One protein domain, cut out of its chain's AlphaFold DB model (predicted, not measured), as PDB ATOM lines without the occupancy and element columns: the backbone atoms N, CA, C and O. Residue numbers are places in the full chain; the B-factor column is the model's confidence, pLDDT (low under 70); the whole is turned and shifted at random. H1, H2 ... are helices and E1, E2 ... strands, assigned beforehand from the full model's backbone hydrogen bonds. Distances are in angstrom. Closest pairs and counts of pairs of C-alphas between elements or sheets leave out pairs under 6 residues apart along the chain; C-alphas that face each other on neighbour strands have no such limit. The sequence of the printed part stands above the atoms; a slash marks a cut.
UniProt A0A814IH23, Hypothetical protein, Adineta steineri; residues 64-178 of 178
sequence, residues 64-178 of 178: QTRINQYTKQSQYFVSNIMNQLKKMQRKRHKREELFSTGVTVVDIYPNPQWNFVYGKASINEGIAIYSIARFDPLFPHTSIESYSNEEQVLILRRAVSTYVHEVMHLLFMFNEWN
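This is residues 64 to 178 of the 178 residues of the protein "Hypothetical protein" of Adineta steineri (UniProt A0A814IH23). What is the main picture? A small sheet of three strands, E3, E6 and E5, is the middle layer between two helices, with H1 slanting over one face and the longer H2 running along the strands over the other. A second small sheet, E1, E2 and E4, is at the end where H1 begins, and residues 90 to 96, of which 90 to 92 belong to H1, stick out at the other end of that helix. What are its make-up and size? The printed part has 115 residues with two named helices and six named strands, in the order E1, E2, H1, E3, E4, E5, E6, H2, and the class is mixed, helices and strands. Both sheets are mixed, with the orders E1, E2, E4 and E3, E6, E5; the whole is compact, with a radius of gyration of the C-alphas of 15.2 A and spans of 45 by 33 by 31 A.

Which sheet comes first along the printed part? E1, residues 65 to 67, and E2, residues 74 to 77, are a hairpin, antiparallel at 142 degrees, with N 66 and O 75 within hydrogen-bond range at 2.9 A. E2 is also the parallel neighbour of E4, residues 107 to 109, at 40 degrees, with N 76 and O 107 within range at 2.8 A. How is the other sheet made? E3, residues 100 to 104, and E6, residues 127 to 131, are parallel at 15 degrees, with N 102 and O 128 at 2.8 A. E6 forms a hairpin with E5, residues 119 to 122, antiparallel at 175 degrees, with N 120 and O 129 at 2.8 A. The closest C-alphas of E4 and E6 are those of Asp 107 and Ser 131, 5.9 A apart. Where are the helices? H1, residues 78 to 92, is on the sheet E3 E6 E5 at a height of 7.9 A, over E3 and E6 and only just not over E5, on which 2 of its 15 C-alphas fall; it runs slantwise to the strands, at 46 degrees to E3 on the local plane, and its closest C-alphas to E6 are Met 82 and Ile 127, 6.9 A. It is also on the sheet E1 E2 E4, through residues 78 to 81, with the C-alphas of Val 78 and Tyr 109 of E4 the closest, 5.7 A. H2, residues 149 to 170, is on the opposite face of the sheet E3 E6 E5 at a height of 9.9 A, over E6 and E5 and along the strands at 19 degrees to E6 on the local plane, with the C-alphas of Ala 121 of E5 and Glu 166 the closest, 5.7 A. What arrangement follows, and how are the helix backbones? H1 and H2 are apart and make three layers with the sheet E3 E6 E5, helices being on both its faces. In H1 and H2 every O i to N i+4 pair is within hydrogen-bond range.

Where do the first elements lie? E1 begins at C-alpha 65, (10.322, 206.035, -17.468), and is 7.0 A long; E2 is 10.2 A, and H1 follows it with no residue between, 21.2 A long. Where do the later ones lie? E3 is 13.6 A long, E4 7.2 A, E5 10.5 A and E6 14.1 A. H2 is 31.8 A long, from C-alpha 149 at (15.020, 173.993, -13.385) to C-alpha 170 at (-2.315, 190.900, -34.021).

How large is it? The two C-alphas farthest apart are those of Arg 95 and Glu 145, 44.6 A. Is it continuous? The printed part has no cut; the link from E6 to H2, residues 132 to 148, is long. Where is confidence low? The mean pLDDT of the printed part is 83.8, and it is under 70 at residues 64 and 95, 142 to 144, and 173 to 178, the last being the chain's last residue.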
ATOM      1  N   GLN A  64       9.664 209.038 -20.352       68.44
ATOM      2  CA  GLN A  64       9.336 207.671 -20.781       68.44
ATOM      3  C   GLN A  64       9.432 206.609 -19.688       68.44
ATOM      4  O   GLN A  64       9.007 205.474 -19.897       68.44
ATOM      5  N   THR A  65      10.000 206.967 -18.542       78.62
ATOM      6  CA  THR A  65      10.322 206.035 -17.468       78.62
ATOM      7  C   THR A  65       9.832 206.595 -16.143       78.62
ATOM      8  O   THR A  65      10.021 207.780 -15.866       78.62
ATOM      9  N   ARG A  66       9.234 205.748 -15.305       87.12
ATOM     10  CA  ARG A  66       8.927 206.079 -13.909       87.12
ATOM     11  C   ARG A  66       9.578 205.077 -12.973       87.12
ATOM     12  O   ARG A  66       9.847 203.946 -13.361       87.12
ATOM     13  N   ILE A  67       9.774 205.478 -11.723       89.56
ATOM     14  CA  ILE A  67      10.026 204.526 -10.644       89.56
ATOM     15  C   ILE A  67       8.672 204.140 -10.062       89.56
ATOM     16  O   ILE A  67       7.914 205.001  -9.611       89.56
ATOM     17  N   ASN A  68       8.339 202.853 -10.109       89.50
ATOM     18  CA  ASN A  68       7.096 202.364  -9.529       89.50
ATOM     19  C   ASN A  68       7.116 202.561  -8.007       89.50
ATOM     20  O   ASN A  68       8.084 202.205  -7.331       89.50
ATOM     21  N   GLN A  69       6.036 203.101  -7.448       87.50
ATOM     22  CA  GLN A  69       5.988 203.417  -6.021       87.50
ATOM     23  C   GLN A  69       5.997 202.171  -5.124       87.50
ATOM     24  O   GLN A  69       6.504 202.257  -4.004       87.50
ATOM     25  N   TYR A  70       5.500 201.035  -5.619       87.06
ATOM     26  CA  TYR A  70       5.401 199.775  -4.884       87.06
ATOM     27  C   TYR A  70       6.652 198.919  -5.063       87.06
ATOM     28  O   TYR A  70       7.262 198.508  -4.084       87.06
ATOM     29  N   THR A  71       7.073 198.688  -6.308       88.88
ATOM     30  CA  THR A  71       8.202 197.793  -6.605       88.88
ATOM     31  C   THR A  71       9.558 198.474  -6.467       88.88
ATOM     32  O   THR A  71      10.569 197.787  -6.398       88.88
ATOM     33  N   LYS A  72       9.601 199.816  -6.461       90.38
ATOM     34  CA  LYS A  72      10.828 200.637  -6.529       90.38
ATOM     35  C   LYS A  72      11.699 200.371  -7.765       90.38
ATOM     36  O   LYS A  72      12.804 200.895  -7.856       90.38
ATOM     37  N   GLN A  73      11.177 199.623  -8.735       86.94
ATOM     38  CA  GLN A  73      11.842 199.318  -9.994       86.94
ATOM     39  C   GLN A  73      11.512 200.360 -11.063       86.94
ATOM     40  O   GLN A  73      10.480 201.042 -11.010       86.94
ATOM     41  N   SER A  74      12.399 200.460 -12.049       89.75
ATOM     42  CA  SER A  74      12.156 201.231 -13.265       89.75
ATOM     43  C   SER A  74      11.014 200.610 -14.072       89.75
ATOM     44  O   SER A  74      10.936 199.389 -14.200       89.75
ATOM     45  N   GLN A  75      10.128 201.448 -14.607       91.12
ATOM     46  CA  GLN A  75       9.083 201.037 -15.536       91.12
ATOM     47  C   GLN A  75       9.065 201.921 -16.773       91.12
ATOM     48  O   GLN A  75       9.108 203.147 -16.649       91.12
ATOM     49  N   TYR A  76       8.895 201.315 -17.946       91.44
ATOM     50  CA  TYR A  76       8.778 202.025 -19.215       91.44
ATOM     51  C   TYR A  76       7.328 202.243 -19.639       91.44
ATOM     52  O   TYR A  76       6.459 201.383 -19.482       91.44
ATOM     53  N   PHE A  77       7.067 203.413 -20.217       91.88
ATOM     54  CA  PHE A  77       5.762 203.747 -20.759       91.88
ATOM     55  C   PHE A  77       5.543 203.036 -22.096       91.88
ATOM     56  O   PHE A  77       6.235 203.307 -23.079       91.88
ATOM     57  N   VAL A  78       4.547 202.151 -22.141       91.50
ATOM     58  CA  VAL A  78       4.294 201.254 -23.279       91.50
ATOM     59  C   VAL A  78       4.144 202.011 -24.596       91.50
ATOM     60  O   VAL A  78       4.760 201.643 -25.594       91.50
ATOM     61  N   SER A  79       3.369 203.099 -24.601       90.19
ATOM     62  CA  SER A  79       3.085 203.871 -25.817       90.19
ATOM     63  C   SER A  79       4.351 204.403 -26.485       90.19
ATOM     64  O   SER A  79       4.406 204.512 -27.708       90.19
ATOM     65  N   ASN A  80       5.393 204.698 -25.708       88.00
ATOM     66  CA  ASN A  80       6.646 205.194 -26.263       88.00
ATOM     67  C   ASN A  80       7.415 204.088 -26.966       88.00
ATOM     68  O   ASN A  80       7.882 204.297 -28.085       88.00
ATOM     69  N   ILE A  81       7.480 202.901 -26.363       88.69
ATOM     70  CA  ILE A  81       8.144 201.764 -26.997       88.69
ATOM     71  C   ILE A  81       7.400 201.361 -28.275       88.69
ATOM     72  O   ILE A  81       8.026 201.168 -29.313       88.69
ATOM     73  N   MET A  82       6.063 201.337 -28.243       89.94
ATOM     74  CA  MET A  82       5.250 201.086 -29.439       89.94
ATOM     75  C   MET A  82       5.502 202.127 -30.540       89.94
ATOM     76  O   MET A  82       5.632 201.768 -31.709       89.94
ATOM     77  N   ASN A  83       5.646 203.410 -30.188       89.81
ATOM     78  CA  ASN A  83       6.006 204.458 -31.148       89.81
ATOM     79  C   ASN A  83       7.397 204.236 -31.766       89.81
ATOM     80  O   ASN A  83       7.588 204.538 -32.945       89.81
ATOM     81  N   GLN A  84       8.364 203.723 -31.001       86.56
ATOM     82  CA  GLN A  84       9.689 203.386 -31.533       86.56
ATOM     83  C   GLN A  84       9.630 202.167 -32.456       86.56
ATOM     84  O   GLN A  84      10.119 202.247 -33.582       86.56
ATOM     85  N   LEU A  85       8.937 201.095 -32.055       88.12
ATOM     86  CA  LEU A  85       8.696 199.925 -32.910       88.12
ATOM     87  C   LEU A  85       8.044 200.331 -34.237       88.12
ATOM     88  O   LEU A  85       8.487 199.908 -35.300       88.12
ATOM     89  N   LYS A  86       7.080 201.253 -34.195       88.88
ATOM     90  CA  LYS A  86       6.423 201.808 -35.385       88.88
ATOM     91  C   LYS A  86       7.387 202.551 -36.302       88.88
ATOM     92  O   LYS A  86       7.315 202.416 -37.523       88.88
ATOM     93  N   LYS A  87       8.312 203.334 -35.743       87.50
ATOM     94  CA  LYS A  87       9.364 204.000 -36.531       87.50
ATOM     95  C   LYS A  87      10.316 202.980 -37.160       87.50
ATOM     96  O   LYS A  87      10.644 203.125 -38.335       87.50
ATOM     97  N   MET A  88      10.723 201.951 -36.417       84.69
ATOM     98  CA  MET A  88      11.606 200.885 -36.911       84.69
ATOM     99  C   MET A  88      10.942 200.075 -38.028       84.69
ATOM    100  O   MET A  88      11.551 199.854 -39.071       84.69
ATOM    101  N   GLN A  89       9.679 199.682 -37.851       85.69
ATOM    102  CA  GLN A  89       8.875 198.991 -38.862       85.69
ATOM    103  C   GLN A  89       8.788 199.816 -40.156       85.69
ATOM    104  O   GLN A  89       9.125 199.329 -41.235       85.69
ATOM    105  N   ARG A  90       8.449 201.110 -40.050       85.19
ATOM    106  CA  ARG A  90       8.405 202.032 -41.200       85.19
ATOM    107  C   ARG A  90       9.753 202.185 -41.897       85.19
ATOM    108  O   ARG A  90       9.792 202.241 -43.120       85.19
ATOM    109  N   LYS A  91      10.846 202.264 -41.132       83.94
ATOM    110  CA  LYS A  91      12.205 202.404 -41.672       83.94
ATOM    111  C   LYS A  91      12.642 201.155 -42.441       83.94
ATOM    112  O   LYS A  91      13.276 201.291 -43.482       83.94
ATOM    113  N   ARG A  92      12.309 199.959 -41.942       80.50
ATOM    114  CA  ARG A  92      12.659 198.685 -42.591       80.50
ATOM    115  C   ARG A  92      11.871 198.454 -43.883       80.50
ATOM    116  O   ARG A  92      12.418 197.852 -44.800       80.50
ATOM    117  N   HIS A  93      10.623 198.933 -43.961       72.44
ATOM    118  CA  HIS A  93       9.758 198.876 -45.152       72.44
ATOM    119  C   HIS A  93       9.744 197.485 -45.839       72.44
ATOM    120  O   HIS A  93       9.756 197.362 -47.070       72.44
ATOM    121  N   LYS A  94       9.744 196.411 -45.035       76.94
ATOM    122  CA  LYS A  94       9.744 195.022 -45.515       76.94
ATOM    123  C   LYS A  94       8.323 194.637 -45.930       76.94
ATOM    124  O   LYS A  94       7.437 194.559 -45.090       76.94
ATOM    125  N   ARG A  95       8.107 194.381 -47.226       65.19
ATOM    126  CA  ARG A  95       6.781 194.034 -47.786       65.19
ATOM    127  C   ARG A  95       6.166 192.756 -47.198       65.19
ATOM    128  O   ARG A  95       4.958 192.594 -47.279       65.19
ATOM    129  N   GLU A  96       6.990 191.876 -46.640       79.44
ATOM    130  CA  GLU A  96       6.590 190.564 -46.106       79.44
ATOM    131  C   GLU A  96       6.441 190.559 -44.575       79.44
ATOM    132  O   GLU A  96       6.131 189.531 -43.980       79.44
ATOM    133  N   GLU A  97       6.670 191.695 -43.910       80.50
ATOM    134  CA  GLU A  97       6.499 191.792 -42.463       80.50
ATOM    135  C   GLU A  97       5.011 191.923 -42.107       80.50
ATOM    136  O   GLU A  97       4.399 192.958 -42.357       80.50
ATOM    137  N   LEU A  98       4.437 190.874 -41.506       82.00
ATOM    138  CA  LEU A  98       3.045 190.883 -41.038       82.00
ATOM    139  C   LEU A  98       2.853 191.785 -39.812       82.00
ATOM    140  O   LEU A  98       1.866 192.511 -39.723       82.00
ATOM    141  N   PHE A  99       3.789 191.730 -38.864       88.31
ATOM    142  CA  PHE A  99       3.779 192.535 -37.647       88.31
ATOM    143  C   PHE A  99       5.168 192.599 -36.994       88.31
ATOM    144  O   PHE A  99       6.032 191.767 -37.273       88.31
ATOM    145  N   SER A 100       5.366 193.551 -36.077       88.69
ATOM    146  CA  SER A 100       6.578 193.667 -35.252       88.69
ATOM    147  C   SER A 100       6.273 193.424 -33.773       88.69
ATOM    148  O   SER A 100       5.367 194.035 -33.211       88.69
ATOM    149  N   THR A 101       7.072 192.599 -33.096       90.81
ATOM    150  CA  THR A 101       6.958 192.392 -31.642       90.81
ATOM    151  C   THR A 101       8.206 192.865 -30.910       90.81
ATOM    152  O   THR A 101       9.313 192.476 -31.275       90.81
ATOM    153  N   GLY A 102       8.036 193.654 -29.850       90.06
ATOM    154  CA  GLY A 102       9.097 193.991 -28.903       90.06
ATOM    155  C   GLY A 102       9.063 193.101 -27.662       90.06
ATOM    156  O   GLY A 102       7.991 192.749 -27.174       90.06
ATOM    157  N   VAL A 103      10.237 192.791 -27.117       90.75
ATOM    158  CA  VAL A 103      10.398 192.152 -25.805       90.75
ATOM    159  C   VAL A 103      11.290 193.024 -24.928       90.75
ATOM    160  O   VAL A 103      12.264 193.602 -25.409       90.75
ATOM    161  N   THR A 104      10.961 193.141 -23.644       89.44
ATOM    162  CA  THR A 104      11.784 193.868 -22.670       89.44
ATOM    163  C   THR A 104      11.890 193.118 -21.344       89.44
ATOM    164  O   THR A 104      10.956 192.449 -20.911       89.44
ATOM    165  N   VAL A 105      13.038 193.255 -20.683       89.00
ATOM    166  CA  VAL A 105      13.276 192.777 -19.307       89.00
ATOM    167  C   VAL A 105      12.916 193.823 -18.252       89.00
ATOM    168  O   VAL A 105      12.998 193.555 -17.059       89.00
ATOM    169  N   VAL A 106      12.525 195.026 -18.678       89.56
ATOM    170  CA  VAL A 106      12.077 196.110 -17.799       89.56
ATOM    171  C   VAL A 106      10.557 196.103 -17.733       89.56
ATOM    172  O   VAL A 106       9.882 195.852 -18.731       89.56
ATOM    173  N   ASP A 107      10.011 196.357 -16.550       92.56
ATOM    174  CA  ASP A 107       8.571 196.383 -16.311       92.56
ATOM    175  C   ASP A 107       7.902 197.529 -17.100       92.56
ATOM    176  O   ASP A 107       8.534 198.545 -17.397       92.56
ATOM    177  N   ILE A 108       6.636 197.378 -17.493       92.69
ATOM    178  CA  ILE A 108       5.968 198.318 -18.409       92.69
ATOM    179  C   ILE A 108       4.601 198.758 -17.887       92.69
ATOM    180  O   ILE A 108       3.924 198.026 -17.168       92.69
ATOM    181  N   TYR A 109       4.173 199.972 -18.248       93.06
ATOM    182  CA  TYR A 109       2.874 200.515 -17.841       93.06
ATOM    183  C   TYR A 109       2.140 201.242 -18.985       93.06
ATOM    184  O   TYR A 109       2.775 201.946 -19.776       93.06
ATOM    185  N   PRO A 110       0.802 201.105 -19.088       90.75
ATOM    186  CA  PRO A 110       0.034 201.621 -20.225       90.75
ATOM    187  C   PRO A 110      -0.461 203.058 -20.031       90.75
ATOM    188  O   PRO A 110      -0.760 203.741 -21.007       90.75
ATOM    189  N   ASN A 111      -0.579 203.516 -18.780       87.88
ATOM    190  CA  ASN A 111      -1.085 204.832 -18.393       87.88
ATOM    191  C   ASN A 111      -0.535 205.206 -17.001       87.88
ATOM    192  O   ASN A 111      -0.386 204.308 -16.168       87.88
ATOM    193  N   PRO A 112      -0.255 206.492 -16.706       84.88
ATOM    194  CA  PRO A 112       0.194 206.934 -15.382       84.88
ATOM    195  C   PRO A 112      -0.632 206.429 -14.186       84.88
ATOM    196  O   PRO A 112      -0.058 206.210 -13.123       84.88
ATOM    197  N   GLN A 113      -1.940 206.212 -14.355       86.25
ATOM    198  CA  GLN A 113      -2.849 205.717 -13.311       86.25
ATOM    199  C   GLN A 113      -2.813 204.191 -13.120       86.25
ATOM    200  O   GLN A 113      -3.304 203.683 -12.118       86.25
ATOM    201  N   TRP A 114      -2.244 203.444 -14.069       87.12
ATOM    202  CA  TRP A 114      -2.159 201.983 -14.013       87.12
ATOM    203  C   TRP A 114      -0.870 201.536 -13.333       87.12
ATOM    204  O   TRP A 114       0.150 202.219 -13.425       87.12
ATOM    205  N   ASN A 115      -0.876 200.354 -12.710       86.88
ATOM    206  CA  ASN A 115       0.305 199.805 -12.038       86.88
ATOM    207  C   ASN A 115       1.312 199.188 -13.015       86.88
ATOM    208  O   ASN A 115       2.489 199.546 -12.980       86.88
ATOM    209  N   PHE A 116       0.872 198.275 -13.878       93.25
ATOM    210  CA  PHE A 116       1.693 197.633 -14.906       93.25
ATOM    211  C   PHE A 116       0.795 196.897 -15.907       93.25
ATOM    212  O   PHE A 116      -0.403 196.749 -15.662       93.25
ATOM    213  N   VAL A 117       1.383 196.423 -17.003       93.31
ATOM    214  CA  VAL A 117       0.812 195.397 -17.889       93.31
ATOM    215  C   VAL A 117       1.902 194.398 -18.264       93.31
ATOM    216  O   VAL A 117       3.082 194.738 -18.235       93.31
ATOM    217  N   TYR A 118       1.521 193.169 -18.612       93.56
ATOM    218  CA  TYR A 118       2.469 192.179 -19.135       93.56
ATOM    219  C   TYR A 118       2.796 192.414 -20.607       93.56
ATOM    220  O   TYR A 118       3.913 192.150 -21.038       93.56
ATOM    221  N   GLY A 119       1.856 192.972 -21.359       93.06
ATOM    222  CA  GLY A 119       2.039 193.336 -22.748       93.06
ATOM    223  C   GLY A 119       0.944 194.268 -23.237       93.06
ATOM    224  O   GLY A 119       0.073 194.695 -22.472       93.06
ATOM    225  N   LYS A 120       1.088 194.683 -24.491       93.31
ATOM    226  CA  LYS A 120       0.098 195.449 -25.234       93.31
ATOM    227  C   LYS A 120       0.308 195.244 -26.727       93.31
ATOM    228  O   LYS A 120       1.408 195.471 -27.241       93.31
ATOM    229  N   ALA A 121      -0.786 194.982 -27.426       93.25
ATOM    230  CA  ALA A 121      -0.843 194.931 -28.875       93.25
ATOM    231  C   ALA A 121      -1.637 196.109 -29.459       93.25
ATOM    232  O   ALA A 121      -2.524 196.684 -28.829       93.25
ATOM    233  N   SER A 122      -1.304 196.476 -30.693       91.62
ATOM    234  CA  SER A 122      -2.103 197.344 -31.549       91.62
ATOM    235  C   SER A 122      -2.268 196.666 -32.899       91.62
ATOM    236  O   SER A 122      -1.339 196.633 -33.707       91.62
ATOM    237  N   ILE A 123      -3.473 196.153 -33.137       89.62
ATOM    238  CA  ILE A 123      -3.855 195.479 -34.382       89.62
ATOM    239  C   ILE A 123      -3.699 196.430 -35.570       89.62
ATOM    240  O   ILE A 123      -3.060 196.092 -36.561       89.62
ATOM    241  N   ASN A 124      -4.198 197.661 -35.431       87.81
ATOM    242  CA  ASN A 124      -4.155 198.679 -36.485       87.81
ATOM    243  C   ASN A 124      -2.729 199.067 -36.894       87.81
ATOM    244  O   ASN A 124      -2.508 199.502 -38.019       87.81
ATOM    245  N   GLU A 125      -1.776 198.956 -35.970       89.12
ATOM    246  CA  GLU A 125      -0.374 199.280 -36.230       89.12
ATOM    247  C   GLU A 125       0.459 198.032 -36.548       89.12
ATOM    248  O   GLU A 125       1.625 198.167 -36.901       89.12
ATOM    249  N   GLY A 126      -0.102 196.825 -36.407       90.44
ATOM    250  CA  GLY A 126       0.634 195.570 -36.563       90.44
ATOM    251  C   GLY A 126       1.827 195.473 -35.612       90.44
ATOM    252  O   GLY A 126       2.904 195.043 -36.020       90.44
ATOM    253  N   ILE A 127       1.689 195.952 -34.371       92.75
ATOM    254  CA  ILE A 127       2.790 196.001 -33.399       92.75
ATOM    255  C   ILE A 127       2.323 195.513 -32.041       92.75
ATOM    256  O   ILE A 127       1.290 195.962 -31.545       92.75
ATOM    257  N   ALA A 128       3.135 194.687 -31.391       93.62
ATOM    258  CA  ALA A 128       2.957 194.363 -29.985       93.62
ATOM    259  C   ALA A 128       4.248 194.522 -29.188       93.62
ATOM    260  O   ALA A 128       5.354 194.514 -29.728       93.62
ATOM    261  N   ILE A 129       4.106 194.666 -27.878       93.56
ATOM    262  CA  ILE A 129       5.214 194.582 -26.939       93.56
ATOM    263  C   ILE A 129       4.801 193.795 -25.708       93.56
ATOM    264  O   ILE A 129       3.672 193.917 -25.249       93.56
ATOM    265  N   TYR A 130       5.733 193.044 -25.136       94.25
ATOM    266  CA  TYR A 130       5.558 192.411 -23.840       94.25
ATOM    267  C   TYR A 130       6.816 192.526 -22.980       94.25
ATOM    268  O   TYR A 130       7.932 192.709 -23.475       94.25
ATOM    269  N   SER A 131       6.616 192.453 -21.669       93.00
ATOM    270  CA  SER A 131       7.662 192.492 -20.659       93.00
ATOM    271  C   SER A 131       7.755 191.156 -19.943       93.00
ATOM    272  O   SER A 131       6.747 190.609 -19.496       93.00
ATOM    273  N   ILE A 132       8.983 190.664 -19.782       92.69
ATOM    274  CA  ILE A 132       9.271 189.468 -18.985       92.69
ATOM    275  C   ILE A 132       9.708 189.796 -17.550       92.69
ATOM    276  O   ILE A 132       9.958 188.885 -16.767       92.69
ATOM    277  N   ALA A 133       9.755 191.082 -17.176       90.38
ATOM    278  CA  ALA A 133      10.292 191.546 -15.892       90.38
ATOM    279  C   ALA A 133       9.638 190.873 -14.676       90.38
ATOM    280  O   ALA A 133      10.298 190.541 -13.699       90.38
ATOM    281  N   ARG A 134       8.319 190.665 -14.746       91.19
ATOM    282  CA  ARG A 134       7.500 190.134 -13.646       91.19
ATOM    283  C   ARG A 134       7.378 188.611 -13.645       91.19
ATOM    284  O   ARG A 134       6.601 188.075 -12.858       91.19
ATOM    285  N   PHE A 135       8.062 187.915 -14.552       89.81
ATOM    286  CA  PHE A 135       8.063 186.452 -14.558       89.81
ATOM    287  C   PHE A 135       9.104 185.868 -13.617       89.81
ATOM    288  O   PHE A 135       8.910 184.735 -13.180       89.81
ATOM    289  N   ASP A 136      10.125 186.657 -13.268       86.50
ATOM    290  CA  ASP A 136      11.079 186.334 -12.216       86.50
ATOM    291  C   ASP A 136      10.331 186.074 -10.890       86.50
ATOM    292  O   ASP A 136       9.628 186.973 -10.407       86.50
ATOM    293  N   PRO A 137      10.452 184.869 -10.297       84.50
ATOM    294  CA  PRO A 137       9.856 184.531  -9.004       84.50
ATOM    295  C   PRO A 137      10.220 185.501  -7.878       84.50
ATOM    296  O   PRO A 137       9.466 185.633  -6.916       84.50
ATOM    297  N   LEU A 138      11.360 186.180  -7.995       86.12
ATOM    298  CA  LEU A 138      11.889 187.073  -6.977       86.12
ATOM    299  C   LEU A 138      11.513 188.532  -7.206       86.12
ATOM    300  O   LEU A 138      11.784 189.364  -6.340       86.12
ATOM    301  N   PHE A 139      10.848 188.863  -8.316       86.56
ATOM    302  CA  PHE A 139      10.411 190.225  -8.592       86.56
ATOM    303  C   PHE A 139       9.568 190.793  -7.424       86.56
ATOM    304  O   PHE A 139       8.619 190.144  -6.979       86.56
ATOM    305  N   PRO A 140       9.831 192.027  -6.943       85.69
ATOM    306  CA  PRO A 140      10.714 193.051  -7.515       85.69
ATOM    307  C   PRO A 140      12.146 193.041  -6.969       85.69
ATOM    308  O   PRO A 140      12.897 193.991  -7.201       85.69
ATOM    309  N   HIS A 141      12.514 192.022  -6.205       82.75
ATOM    310  CA  HIS A 141      13.869 191.816  -5.725       82.75
ATOM    311  C   HIS A 141      14.719 191.152  -6.811       82.75
ATOM    312  O   HIS A 141      14.215 190.565  -7.763       82.75
ATOM    313  N   THR A 142      16.033 191.275  -6.673       68.50
ATOM    314  CA  THR A 142      17.002 190.572  -7.513       68.50
ATOM    315  C   THR A 142      17.817 189.700  -6.573       68.50
ATOM    316  O   THR A 142      18.383 190.232  -5.616       68.50
ATOM    317  N   SER A 143      17.871 188.387  -6.800       59.97
ATOM    318  CA  SER A 143      18.910 187.559  -6.184       59.97
ATOM    319  C   SER A 143      20.032 187.309  -7.184       59.97
ATOM    320  O   SER A 143      19.879 187.466  -8.394       59.97
ATOM    321  N   ILE A 144      21.188 186.948  -6.644       60.19
ATOM    322  CA  ILE A 144      22.348 186.475  -7.408       60.19
ATOM    323  C   ILE A 144      22.266 184.940  -7.562       60.19
ATOM    324  O   ILE A 144      23.160 184.310  -8.121       60.19
ATOM    325  N   GLU A 145      21.205 184.319  -7.040       71.38
ATOM    326  CA  GLU A 145      21.065 182.870  -7.002       71.38
ATOM    327  C   GLU A 145      20.627 182.333  -8.364       71.38
ATOM    328  O   GLU A 145      19.838 182.943  -9.086       71.38
ATOM    329  N   SER A 146      21.168 181.175  -8.732       77.88
ATOM    330  CA  SER A 146      20.745 180.455  -9.927       77.88
ATOM    331  C   SER A 146      19.319 179.937  -9.747       77.88
ATOM    332  O   SER A 146      19.043 179.260  -8.758       77.88
ATOM    333  N   TYR A 147      18.447 180.178 -10.725       80.44
ATOM    334  CA  TYR A 147      17.106 179.596 -10.748       80.44
ATOM    335  C   TYR A 147      17.163 178.067 -10.823       80.44
ATOM    336  O   TYR A 147      17.933 177.507 -11.610       80.44
ATOM    337  N   SER A 148      16.295 177.393 -10.070       84.00
ATOM    338  CA  SER A 148      16.041 175.962 -10.242       84.00
ATOM    339  C   SER A 148      15.467 175.662 -11.635       84.00
ATOM    340  O   SER A 148      14.886 176.529 -12.293       84.00
ATOM    341  N   ASN A 149      15.585 174.412 -12.094       78.50
ATOM    342  CA  ASN A 149      15.020 173.993 -13.385       78.50
ATOM    343  C   ASN A 149      13.505 174.253 -13.467       78.50
ATOM    344  O   ASN A 149      12.989 174.648 -14.510       78.50
ATOM    345  N   GLU A 150      12.787 174.068 -12.359       78.38
ATOM    346  CA  GLU A 150      11.339 174.282 -12.267       78.38
ATOM    347  C   GLU A 150      10.972 175.762 -12.431       78.38
ATOM    348  O   GLU A 150      10.036 176.096 -13.163       78.38
ATOM    349  N   GLU A 151      11.745 176.660 -11.817       81.31
ATOM    350  CA  GLU A 151      11.579 178.107 -11.962       81.31
ATOM    351  C   GLU A 151      11.892 178.572 -13.383       81.31
ATOM    352  O   GLU A 151      11.119 179.342 -13.953       81.31
ATOM    353  N   GLN A 152      12.963 178.060 -13.999       80.19
ATOM    354  CA  GLN A 152      13.298 178.367 -15.393       80.19
ATOM    355  C   GLN A 152      12.169 177.945 -16.342       80.19
ATOM    356  O   GLN A 152      11.727 178.736 -17.179       80.19
ATOM    357  N   VAL A 153      11.639 176.728 -16.173       78.75
ATOM    358  CA  VAL A 153      10.497 176.234 -16.957       78.75
ATOM    359  C   VAL A 153       9.263 177.111 -16.740       78.75
ATOM    360  O   VAL A 153       8.557 177.422 -17.702       78.75
ATOM    361  N   LEU A 154       8.993 177.544 -15.507       78.44
ATOM    362  CA  LEU A 154       7.861 178.417 -15.206       78.44
ATOM    363  C   LEU A 154       8.010 179.805 -15.849       78.44
ATOM    364  O   LEU A 154       7.048 180.299 -16.447       78.44
ATOM    365  N   ILE A 155       9.195 180.415 -15.763       82.44
ATOM    366  CA  ILE A 155       9.516 181.700 -16.402       82.44
ATOM    367  C   ILE A 155       9.300 181.590 -17.914       82.44
ATOM    368  O   ILE A 155       8.578 182.405 -18.494       82.44
ATOM    369  N   LEU A 156       9.855 180.549 -18.544       85.06
ATOM    370  CA  LEU A 156       9.718 180.308 -19.982       85.06
ATOM    371  C   LEU A 156       8.257 180.100 -20.389       85.06
ATOM    372  O   LEU A 156       7.794 180.718 -21.346       85.06
ATOM    373  N   ARG A 157       7.497 179.291 -19.641       78.50
ATOM    374  CA  ARG A 157       6.066 179.071 -19.905       78.50
ATOM    375  C   ARG A 157       5.273 180.376 -19.859       78.50
ATOM    376  O   ARG A 157       4.464 180.623 -20.751       78.50
ATOM    377  N   ARG A 158       5.516 181.227 -18.858       83.38
ATOM    378  CA  ARG A 158       4.856 182.539 -18.734       83.38
ATOM    379  C   ARG A 158       5.242 183.483 -19.871       83.38
ATOM    380  O   ARG A 158       4.362 184.130 -20.442       83.38
ATOM    381  N   ALA A 159       6.525 183.515 -20.235       86.19
ATOM    382  CA  ALA A 159       7.033 184.326 -21.336       86.19
ATOM    383  C   ALA A 159       6.401 183.933 -22.674       86.19
ATOM    384  O   ALA A 159       5.837 184.788 -23.354       86.19
ATOM    385  N   VAL A 160       6.411 182.640 -23.011       86.56
ATOM    386  CA  VAL A 160       5.819 182.129 -24.254       86.56
ATOM    387  C   VAL A 160       4.308 182.337 -24.270       86.56
ATOM    388  O   VAL A 160       3.777 182.819 -25.264       86.56
ATOM    389  N   SER A 161       3.608 182.040 -23.171       78.94
ATOM    390  CA  SER A 161       2.154 182.230 -23.102       78.94
ATOM    391  C   SER A 161       1.753 183.692 -23.311       78.94
ATOM    392  O   SER A 161       0.774 183.963 -24.000       78.94
ATOM    393  N   THR A 162       2.507 184.629 -22.733       86.94
ATOM    394  CA  THR A 162       2.252 186.068 -22.890       86.94
ATOM    395  C   THR A 162       2.579 186.522 -24.306       86.94
ATOM    396  O   THR A 162       1.786 187.222 -24.923       86.94
ATOM    397  N   TYR A 163       3.704 186.072 -24.865       89.50
ATOM    398  CA  TYR A 163       4.053 186.355 -26.253       89.50
ATOM    399  C   TYR A 163       2.961 185.890 -27.224       89.50
ATOM    400  O   TYR A 163       2.520 186.662 -28.074       89.50
ATOM    401  N   VAL A 164       2.483 184.652 -27.064       87.31
ATOM    402  CA  VAL A 164       1.403 184.093 -27.887       87.31
ATOM    403  C   VAL A 164       0.126 184.915 -27.738       87.31
ATOM    404  O   VAL A 164      -0.494 185.226 -28.747       87.31
ATOM    405  N   HIS A 165      -0.242 185.323 -26.521       84.44
ATOM    406  CA  HIS A 165      -1.399 186.190 -26.287       84.44
ATOM    407  C   HIS A 165      -1.310 187.504 -27.083       84.44
ATOM    408  O   HIS A 165      -2.232 187.839 -27.828       84.44
ATOM    409  N   GLU A 166      -0.173 188.199 -27.005       88.69
ATOM    410  CA  GLU A 166       0.038 189.456 -27.731       88.69
ATOM    411  C   GLU A 166       0.053 189.270 -29.255       88.69
ATOM    412  O   GLU A 166      -0.514 190.077 -29.991       88.69
ATOM    413  N   VAL A 167       0.662 188.189 -29.753       89.88
ATOM    414  CA  VAL A 167       0.643 187.852 -31.187       89.88
ATOM    415  C   VAL A 167      -0.768 187.505 -31.656       89.88
ATOM    416  O   VAL A 167      -1.173 187.896 -32.749       89.88
ATOM    417  N   MET A 168      -1.555 186.814 -30.836       87.69
ATOM    418  CA  MET A 168      -2.930 186.456 -31.178       87.69
ATOM    419  C   MET A 168      -3.850 187.675 -31.275       87.69
ATOM    420  O   MET A 168      -4.768 187.658 -32.097       87.69
ATOM    421  N   HIS A 169      -3.586 188.753 -30.529       85.62
ATOM    422  CA  HIS A 169      -4.246 190.034 -30.792       85.62
ATOM    423  C   HIS A 169      -3.969 190.517 -32.221       85.62
ATOM    424  O   HIS A 169      -4.901 190.867 -32.940       85.62
ATOM    425  N   LEU A 170      -2.714 190.465 -32.674       88.12
ATOM    426  CA  LEU A 170      -2.315 190.900 -34.021       88.12
ATOM    427  C   LEU A 170      -2.913 190.038 -35.143       88.12
ATOM    428  O   LEU A 170      -3.106 190.528 -36.252       88.12
ATOM    429  N   LEU A 171      -3.238 188.777 -34.851       84.94
ATOM    430  CA  LEU A 171      -3.896 187.849 -35.775       84.94
ATOM    431  C   LEU A 171      -5.432 187.869 -35.681       84.94
ATOM    432  O   LEU A 171      -6.082 186.981 -36.228       84.94
ATOM    433  N   PHE A 172      -6.022 188.866 -35.011       77.81
ATOM    434  CA  PHE A 172      -7.476 189.013 -34.835       77.81
ATOM    435  C   PHE A 172      -8.143 187.862 -34.058       77.81
ATOM    436  O   PHE A 172      -9.352 187.659 -34.161       77.81
ATOM    437  N   MET A 173      -7.378 187.094 -33.275       60.50
ATOM    438  CA  MET A 173      -7.890 185.900 -32.591       60.50
ATOM    439  C   MET A 173      -8.460 186.186 -31.194       60.50
ATOM    440  O   MET A 173      -9.233 185.379 -30.686       60.50
ATOM    441  N   PHE A 174      -8.141 187.335 -30.589       55.69
ATOM    442  CA  PHE A 174      -8.746 187.785 -29.333       55.69
ATOM    443  C   PHE A 174      -9.226 189.234 -29.454       55.69
ATOM    444  O   PHE A 174      -8.416 190.163 -29.466       55.69
ATOM    445  N   ASN A 175     -10.548 189.412 -29.511       42.09
ATOM    446  CA  ASN A 175     -11.197 190.681 -29.184       42.09
ATOM    447  C   ASN A 175     -11.324 190.757 -27.654       42.09
ATOM    448  O   ASN A 175     -11.611 189.743 -27.018       42.09
ATOM    449  N   GLU A 176     -11.037 191.923 -27.079       43.59
ATOM    450  CA  GLU A 176     -10.917 192.146 -25.635       43.59
ATOM    451  C   GLU A 176     -12.112 191.610 -24.821       43.59
ATOM    452  O   GLU A 176     -13.260 191.621 -25.272       43.59
ATOM    453  N   TRP A 177     -11.829 191.159 -23.593       42.03
ATOM    454  CA  TRP A 177     -12.842 190.996 -22.553       42.03
ATOM    455  C   TRP A 177     -13.410 192.389 -22.235       42.03
ATOM    456  O   TRP A 177     -12.746 193.170 -21.554       42.03
ATOM    457  N   ASN A 178     -14.592 192.702 -22.777       30.64
ATOM    458  CA  ASN A 178     -15.433 193.805 -22.296       30.64
ATOM    459  C   ASN A 178     -15.899 193.541 -20.861       30.64
ATOM    460  O   ASN A 178     -16.284 192.381 -20.581       30.64
TER     461      ASN A 178